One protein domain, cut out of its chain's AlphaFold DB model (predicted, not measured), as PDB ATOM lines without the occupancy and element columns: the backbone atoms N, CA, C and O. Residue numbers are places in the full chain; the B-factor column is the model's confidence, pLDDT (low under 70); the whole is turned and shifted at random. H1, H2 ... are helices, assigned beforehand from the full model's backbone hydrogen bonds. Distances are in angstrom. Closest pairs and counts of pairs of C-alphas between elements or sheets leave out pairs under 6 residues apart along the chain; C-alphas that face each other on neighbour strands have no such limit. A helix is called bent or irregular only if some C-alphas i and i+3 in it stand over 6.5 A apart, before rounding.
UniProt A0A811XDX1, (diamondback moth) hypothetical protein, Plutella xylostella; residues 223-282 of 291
ATOM      1  N   ASP A 223     346.795 137.609 326.190       61.44
ATOM      2  CA  ASP A 223     346.607 138.370 327.441       61.44
ATOM      3  C   ASP A 223     345.778 139.657 327.238       61.44
ATOM      4  O   ASP A 223     345.031 140.078 328.119       61.44
ATOM      5  N   GLU A 224     345.871 140.259 326.052       64.56
ATOM      6  CA  GLU A 224     345.110 141.441 325.644       64.56
ATOM      7  C   GLU A 224     343.618 141.145 325.407       64.56
ATOM      8  O   GLU A 224     342.759 141.936 325.799       64.56
ATOM      9  N   GLN A 225     343.288 139.982 324.838       66.25
ATOM     10  CA  GLN A 225     341.908 139.522 324.654       66.25
ATOM     11  C   GLN A 225     341.266 139.134 325.989       66.25
ATOM     12  O   GLN A 225     340.108 139.464 326.225       66.25
ATOM     13  N   ILE A 226     342.027 138.517 326.897       71.50
ATOM     14  CA  ILE A 226     341.556 138.209 328.256       71.50
ATOM     15  C   ILE A 226     341.263 139.504 329.021       71.50
ATOM     16  O   ILE A 226     340.223 139.620 329.666       71.50
ATOM     17  N   LEU A 227     342.146 140.505 328.923       70.25
ATOM     18  CA  LEU A 227     341.948 141.793 329.588       70.25
ATOM     19  C   LEU A 227     340.696 142.512 329.075       70.25
ATOM     20  O   LEU A 227     339.950 143.080 329.871       70.25
ATOM     21  N   LYS A 228     340.465 142.462 327.759       75.56
ATOM     22  CA  LYS A 228     339.286 143.045 327.124       75.56
ATOM     23  C   LYS A 228     338.007 142.332 327.562       75.56
ATOM     24  O   LYS A 228     337.086 142.988 328.024       75.56
ATOM     25  N   ASN A 229     337.999 141.001 327.552       73.69
ATOM     26  CA  ASN A 229     336.849 140.221 328.004       73.69
ATOM     27  C   ASN A 229     336.539 140.467 329.492       73.69
ATOM     28  O   ASN A 229     335.378 140.605 329.858       73.69
ATOM     29  N   CYS A 230     337.559 140.603 330.350       72.69
ATOM     30  CA  CYS A 230     337.355 140.982 331.752       72.69
ATOM     31  C   CYS A 230     336.803 142.406 331.916       72.69
ATOM     32  O   CYS A 230     336.046 142.657 332.851       72.69
ATOM     33  N   GLN A 231     337.197 143.350 331.059       71.19
ATOM     34  CA  GLN A 231     336.630 144.702 331.070       71.19
ATOM     35  C   GLN A 231     335.161 144.674 330.651       71.19
ATOM     36  O   GLN A 231     334.322 145.204 331.377       71.19
ATOM     37  N   ASP A 232     334.854 143.977 329.560       76.31
ATOM     38  CA  ASP A 232     333.500 143.835 329.031       76.31
ATOM     39  C   ASP A 232     332.575 143.134 330.049       76.31
ATOM     40  O   ASP A 232     331.435 143.549 330.256       76.31
ATOM     41  N   GLU A 233     333.072 142.122 330.767       80.56
ATOM     42  CA  GLU A 233     332.315 141.410 331.804       80.56
ATOM     43  C   GLU A 233     332.056 142.281 333.048       80.56
ATOM     44  O   GLU A 233     330.960 142.261 333.615       80.56
ATOM     45  N   VAL A 234     333.030 143.105 333.453       79.44
ATOM     46  CA  VAL A 234     332.863 144.074 334.549       79.44
ATOM     47  C   VAL A 234     331.891 145.191 334.160       79.44
ATOM     48  O   VAL A 234     331.107 145.640 335.000       79.44
ATOM     49  N   GLU A 235     331.907 145.639 332.907       77.88
ATOM     50  CA  GLU A 235     330.951 146.621 332.392       77.88
ATOM     51  C   GLU A 235     329.537 146.042 332.294       77.88
ATOM     52  O   GLU A 235     328.584 146.692 332.726       77.88
ATOM     53  N   ALA A 236     329.396 144.795 331.839       80.25
ATOM     54  CA  ALA A 236     328.118 144.091 331.812       80.25
ATOM     55  C   ALA A 236     327.541 143.906 333.224       80.25
ATOM     56  O   ALA A 236     326.365 144.192 333.451       80.25
ATOM     57  N   GLN A 237     328.368 143.517 334.200       77.38
ATOM     58  CA  GLN A 237     327.960 143.449 335.608       77.38
ATOM     59  C   GLN A 237     327.583 144.826 336.157       77.38
ATOM     60  O   GLN A 237     326.585 144.953 336.861       77.38
ATOM     61  N   ARG A 238     328.328 145.880 335.803       76.12
ATOM     62  CA  ARG A 238     327.993 147.249 336.207       76.12
ATOM     63  C   ARG A 238     326.633 147.683 335.655       76.12
ATOM     64  O   ARG A 238     325.879 148.315 336.389       76.12
ATOM     65  N   LEU A 239     326.331 147.383 334.394       76.94
ATOM     66  CA  LEU A 239     325.042 147.702 333.772       76.94
ATOM     67  C   LEU A 239     323.902 146.883 334.392       76.94
ATOM     68  O   LEU A 239     322.862 147.451 334.711       76.94
ATOM     69  N   ALA A 240     324.126 145.595 334.654       78.56
ATOM     70  CA  ALA A 240     323.160 144.742 335.342       78.56
ATOM     71  C   ALA A 240     322.897 145.214 336.783       78.56
ATOM     72  O   ALA A 240     321.758 145.211 337.238       78.56
ATOM     73  N   ASP A 241     323.919 145.675 337.505       76.94
ATOM     74  CA  ASP A 241     323.767 146.258 338.841       76.94
ATOM     75  C   ASP A 241     322.982 147.580 338.817       76.94
ATOM     76  O   ASP A 241     322.275 147.889 339.777       76.94
ATOM     77  N   ILE A 242     323.106 148.366 337.742       74.00
ATOM     78  CA  ILE A 242     322.315 149.584 337.524       74.00
ATOM     79  C   ILE A 242     320.852 149.220 337.240       74.00
ATOM     80  O   ILE A 242     319.955 149.772 337.872       74.00
ATOM     81  N   GLU A 243     320.604 148.260 336.346       75.25
ATOM     82  CA  GLU A 243     319.255 147.792 335.994       75.25
ATOM     83  C   GLU A 243     318.538 147.143 337.190       75.25
ATOM     84  O   GLU A 243     317.364 147.409 337.443       75.25
ATOM     85  N   ASN A 244     319.270 146.371 337.996       78.69
ATOM     86  CA  ASN A 244     318.772 145.758 339.227       78.69
ATOM     87  C   ASN A 244     318.653 146.754 340.402       78.69
ATOM     88  O   ASN A 244     318.235 146.364 341.494       78.69
ATOM     89  N   GLY A 245     319.028 148.025 340.213       68.81
ATOM     90  CA  GLY A 245     318.905 149.087 341.218       68.81
ATOM     91  C   GLY A 245     319.924 149.028 342.364       68.81
ATOM     92  O   GLY A 245     319.773 149.740 343.358       68.81
ATOM     93  N   PHE A 246     320.973 148.207 342.250       70.19
ATOM     94  CA  PHE A 246     322.081 148.148 343.212       70.19
ATOM     95  C   PHE A 246     323.101 149.282 343.016       70.19
ATOM     96  O   PHE A 246     323.877 149.580 343.931       70.19
ATOM     97  N   ARG A 247     323.103 149.945 341.851       63.88
ATOM     98  CA  ARG A 247     323.942 151.116 341.549       63.88
ATOM     99  C   ARG A 247     323.135 152.215 340.859       63.88
ATOM    100  O   ARG A 247     322.268 151.939 340.047       63.88
ATOM    101  N   PHE A 248     323.460 153.469 341.163       66.44
ATOM    102  CA  PHE A 248     322.905 154.628 340.457       66.44
ATOM    103  C   PHE A 248     323.558 154.797 339.085       66.44
ATOM    104  O   PHE A 248     324.751 154.500 338.924       66.44
ATOM    105  N   ASN A 249     322.807 155.343 338.128       75.56
ATOM    106  CA  ASN A 249     323.380 155.792 336.865       75.56
ATOM    107  C   ASN A 249     324.428 156.884 337.102       75.56
ATOM    108  O   ASN A 249     324.378 157.628 338.082       75.56
ATOM    109  N   GLU A 250     325.395 157.005 336.194       66.81
ATOM    110  CA  GLU A 250     326.476 157.991 336.330       66.81
ATOM    111  C   GLU A 250     325.940 159.434 336.352       66.81
ATOM    112  O   GLU A 250     326.425 160.276 337.109       66.81
ATOM    113  N   GLU A 251     324.857 159.679 335.616       69.56
ATOM    114  CA  GLU A 251     324.115 160.942 335.599       69.56
ATOM    115  C   GLU A 251     323.356 161.202 336.912       69.56
ATOM    116  O   GLU A 251     323.372 162.317 337.435       69.56
ATOM    117  N   GLU A 252     322.748 160.170 337.500       66.69
ATOM    118  CA  GLU A 252     322.050 160.251 338.792       66.69
ATOM    119  C   GLU A 252     323.038 160.468 339.943       66.69
ATOM    120  O   GLU A 252     322.811 161.282 340.840       66.69
ATOM    121  N   TYR A 253     324.185 159.790 339.898       68.25
ATOM    122  CA  TYR A 253     325.268 159.971 340.856       68.25
ATOM    123  C   TYR A 253     325.880 161.377 340.770       68.25
ATOM    124  O   TYR A 253     326.204 161.975 341.802       68.25
ATOM    125  N   ALA A 254     326.002 161.940 339.563       66.25
ATOM    126  CA  ALA A 254     326.450 163.316 339.366       66.25
ATOM    127  C   ALA A 254     325.483 164.335 339.997       66.25
ATOM    128  O   ALA A 254     325.936 165.303 340.608       66.25
ATOM    129  N   GLN A 255     324.172 164.085 339.932       63.72
ATOM    130  CA  GLN A 255     323.150 164.907 340.595       63.72
ATOM    131  C   GLN A 255     323.119 164.707 342.119       63.72
ATOM    132  O   GLN A 255     322.830 165.640 342.873       63.72
ATOM    133  N   LEU A 256     323.460 163.507 342.600       65.75
ATOM    134  CA  LEU A 256     323.534 163.199 344.031       65.75
ATOM    135  C   LEU A 256     324.685 163.951 344.721       65.75
ATOM    136  O   LEU A 256     324.620 164.261 345.914       65.75
ATOM    137  N   LYS A 257     325.728 164.304 343.964       58.72
ATOM    138  CA  LYS A 257     326.893 165.053 344.437       58.72
ATOM    139  C   LYS A 257     326.632 166.573 344.433       58.72
ATOM    140  O   LYS A 257     327.293 167.331 343.731       58.72
ATOM    141  N   TYR A 258     325.735 166.987 345.334       60.88
ATOM    142  CA  TYR A 258     325.525 168.353 345.851       60.88
ATOM    143  C   TYR A 258     324.574 169.280 345.076       60.88
ATOM    144  O   TYR A 258     324.982 170.291 344.511       60.88
ATOM    145  N   GLU A 259     323.271 169.051 345.233       64.38
ATOM    146  CA  GLU A 259     322.302 170.154 345.212       64.38
ATOM    147  C   GLU A 259     321.947 170.552 346.650       64.38
ATOM    148  O   GLU A 259     321.481 169.720 347.435       64.38
ATOM    149  N   THR A 260     322.160 171.821 347.016       68.50
ATOM    150  CA  THR A 260     321.680 172.351 348.301       68.50
ATOM    151  C   THR A 260     320.151 172.375 348.312       68.50
ATOM    152  O   THR A 260     319.515 172.547 347.270       68.50
ATOM    153  N   SER A 261     319.538 172.198 349.486       74.50
ATOM    154  CA  SER A 261     318.073 172.205 349.639       74.50
ATOM    155  C   SER A 261     317.426 173.449 349.016       74.50
ATOM    156  O   SER A 261     316.376 173.346 348.393       74.50
ATOM    157  N   GLU A 262     318.105 174.592 349.097       72.94
ATOM    158  CA  GLU A 262     317.681 175.871 348.520       72.94
ATOM    159  C   GLU A 262     317.628 175.855 346.977       72.94
ATOM    160  O   GLU A 262     316.721 176.428 346.376       72.94
ATOM    161  N   ILE A 263     318.540 175.138 346.309       75.69
ATOM    162  CA  ILE A 263     318.530 174.992 344.842       75.69
ATOM    163  C   ILE A 263     317.361 174.102 344.398       75.69
ATOM    164  O   ILE A 263     316.727 174.374 343.378       75.69
ATOM    165  N   LYS A 264     317.022 173.080 345.190       77.69
ATOM    166  CA  LYS A 264     315.852 172.225 344.931       77.69
ATOM    167  C   LYS A 264     314.549 173.002 345.079       77.69
ATOM    168  O   LYS A 264     313.677 172.890 344.222       77.69
ATOM    169  N   THR A 265     314.440 173.838 346.115       78.56
ATOM    170  CA  THR A 265     313.268 174.704 346.294       78.56
ATOM    171  C   THR A 265     313.146 175.725 345.169       78.56
ATOM    172  O   THR A 265     312.047 175.918 344.661       78.56
ATOM    173  N   LEU A 266     314.260 176.298 344.694       78.50
ATOM    174  CA  LEU A 266     314.250 177.239 343.571       78.50
ATOM    175  C   LEU A 266     313.677 176.604 342.294       78.50
ATOM    176  O   LEU A 266     312.849 177.211 341.630       78.50
ATOM    177  N   LYS A 267     314.059 175.361 341.981       76.31
ATOM    178  CA  LYS A 267     313.545 174.634 340.805       76.31
ATOM    179  C   LYS A 267     312.049 174.300 340.891       76.31
ATOM    180  O   LYS A 267     311.425 174.083 339.860       76.31
ATOM    181  N   SER A 268     311.487 174.235 342.100       82.19
ATOM    182  CA  SER A 268     310.072 173.904 342.329       82.19
ATOM    183  C   SER A 268     309.128 175.111 342.335       82.19
ATOM    184  O   SER A 268     307.914 174.932 342.248       82.19
ATOM    185  N   LEU A 269     309.658 176.332 342.450       83.62
ATOM    186  CA  LEU A 269     308.855 177.553 342.514       83.62
ATOM    187  C   LEU A 269     308.494 178.033 341.100       83.62
ATOM    188  O   LEU A 269     309.359 178.177 340.242       83.62
ATOM    189  N   SER A 270     307.210 178.306 340.868       76.12
ATOM    190  CA  SER A 270     306.676 178.818 339.592       76.12
ATOM    191  C   SER A 270     306.272 180.298 339.641       76.12
ATOM    192  O   SER A 270     305.962 180.887 338.606       76.12
ATOM    193  N   SER A 271     306.284 180.904 340.832       87.00
ATOM    194  CA  SER A 271     306.007 182.325 341.057       87.00
ATOM    195  C   SER A 271     307.279 183.155 340.889       87.00
ATOM    196  O   SER A 271     308.319 182.842 341.469       87.00
ATOM    197  N   VAL A 272     307.200 184.227 340.096       79.75
ATOM    198  CA  VAL A 272     308.355 185.072 339.749       79.75
ATOM    199  C   VAL A 272     308.912 185.803 340.977       79.75
ATOM    200  O   VAL A 272     310.126 185.855 341.153       79.75
ATOM    201  N   GLU A 273     308.054 186.318 341.858       81.88
ATOM    202  CA  GLU A 273     308.469 187.030 343.078       81.88
ATOM    203  C   GLU A 273     309.210 186.123 344.069       81.88
ATOM    204  O   GLU A 273     310.268 186.495 344.583       81.88
ATOM    205  N   ASP A 274     308.719 184.899 344.274       82.12
ATOM    206  CA  ASP A 274     309.328 183.941 345.204       82.12
ATOM    207  C   ASP A 274     310.671 183.406 344.686       82.12
ATOM    208  O   ASP A 274     311.596 183.162 345.467       82.12
ATOM    209  N   LEU A 275     310.810 183.270 343.360       84.31
ATOM    210  CA  LEU A 275     312.074 182.919 342.712       84.31
ATOM    211  C   LEU A 275     313.152 183.973 342.978       84.31
ATOM    212  O   LEU A 275     314.265 183.616 343.372       84.31
ATOM    213  N   TYR A 276     312.829 185.258 342.796       81.81
ATOM    214  CA  TYR A 276     313.783 186.342 343.038       81.81
ATOM    215  C   TYR A 276     314.152 186.455 344.522       81.81
ATOM    216  O   TYR A 276     315.336 186.552 344.841       81.81
ATOM    217  N   ALA A 277     313.185 186.333 345.435       83.06
ATOM    218  CA  ALA A 277     313.449 186.380 346.874       83.06
ATOM    219  C   ALA A 277     314.379 185.245 347.346       83.06
ATOM    220  O   ALA A 277     315.286 185.456 348.160       83.06
ATOM    221  N   LEU A 278     314.185 184.029 346.828       81.38
ATOM    222  CA  LEU A 278     315.008 182.875 347.188       81.38
ATOM    223  C   LEU A 278     316.385 182.908 346.500       81.38
ATOM    224  O   LEU A 278     317.387 182.545 347.119       81.38
ATOM    225  N   ALA A 279     316.468 183.410 345.264       79.38
ATOM    226  CA  ALA A 279     317.737 183.648 344.575       79.38
ATOM    227  C   ALA A 279     318.596 184.698 345.301       79.38
ATOM    228  O   ALA A 279     319.798 184.485 345.492       79.38
ATOM    229  N   ASP A 280     317.983 185.778 345.787       80.19
ATOM    230  CA  ASP A 280     318.664 186.808 346.573       80.19
ATOM    231  C   ASP A 280     319.184 186.268 347.907       80.19
ATOM    232  O   ASP A 280     320.261 186.656 348.351       80.19
ATOM    233  N   LYS A 281     318.494 185.306 348.525       82.06
ATOM    234  CA  LYS A 281     318.981 184.624 349.732       82.06
ATOM    235  C   LYS A 281     320.211 183.744 349.454       82.06
ATOM    236  O   LYS A 281     321.181 183.775 350.220       82.06
ATOM    237  N   ILE A 282     320.202 183.011 348.337       78.56
ATOM    238  CA  ILE A 282     321.313 182.142 347.905       78.56
ATOM    239  C   ILE A 282     322.551 182.975 347.521       78.56
ATOM    240  O   ILE A 282     323.685 182.608 347.845       78.56
TER     241      ILE A 282
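This is residues 223 to 282 of the 291 residues of the protein "(diamondback moth) hypothetical protein" of Plutella xylostella (UniProt A0A811XDX1). One long helix, H1, makes one end of a stretched-out chain, and a small hairpin of two short helices, H3 and H4, makes the other end. Between these ends lies the short helix H2, which touches neither of them, and residues 223 to 237 of H1 stick out free. The printed part has 60 residues, with four named helices in the order H1, H2, H3, H4 and no named strand; the class is all helix. The whole is extended, with a radius of gyration of the C-alphas of 20.3 A, and its C-alphas span 63 by 22 by 14 A along their three main axes, a rod.

The longest helix is H1, residues 223 to 243, and it touches no helix. Its residues 223 to 237 stand free, with no C-alpha 8 or more residues away along the chain within 10 A. A short link of 6 residues joins it to H2, residues 250 to 256, and the two are apart. H2 also touches no helix. A tight link of 4 residues leads from it to H3, residues 261 to 268, and these two are apart as well. H3 touches H4, residues 272 to 282, and their closest C-alphas are those of Leu 266 and Leu 275, 6.1 A apart. The two run opposite ways at a shallow tilt of 17 degrees, with their centres 10.3 A apart, and a tight link of 3 residues joins them in a helical hairpin. H1 is apart from both H3 and H4, and H2 is apart from H4. In H1, H2, H3 and H4 every O i to N i+4 pair is within hydrogen-bond range.

H1 begins at Asp 223, with its C-alpha at (346.607, 138.370, 327.441), and runs 30.2 A to the C-alpha of Glu 243 at (319.255, 147.792, 335.994). H2, from Glu 250 to Leu 256, measures 9.8 A from first to last C-alpha. H3, from Ser 261 to Ser 268, measures 11.0 A. H4 runs 15.6 A from Val 272 to Ile 282, whose C-alpha is at (321.313, 182.142, 347.905). No helix is bent or irregular.

The two C-alphas farthest apart are those of Asp 223 and Glu 273, at 63.8 A, while the first and last printed C-alphas are 54.5 A apart. Without the residues that stand free, the body has 45 residues and spans 45 by 17 by 11 A. The printed part has no cut, and no link is long. The mean pLDDT of the printed part is 74.3; residues 223 to 225, 245, 247 to 248 and 250 to 260, the last stretch including H2, are under 70.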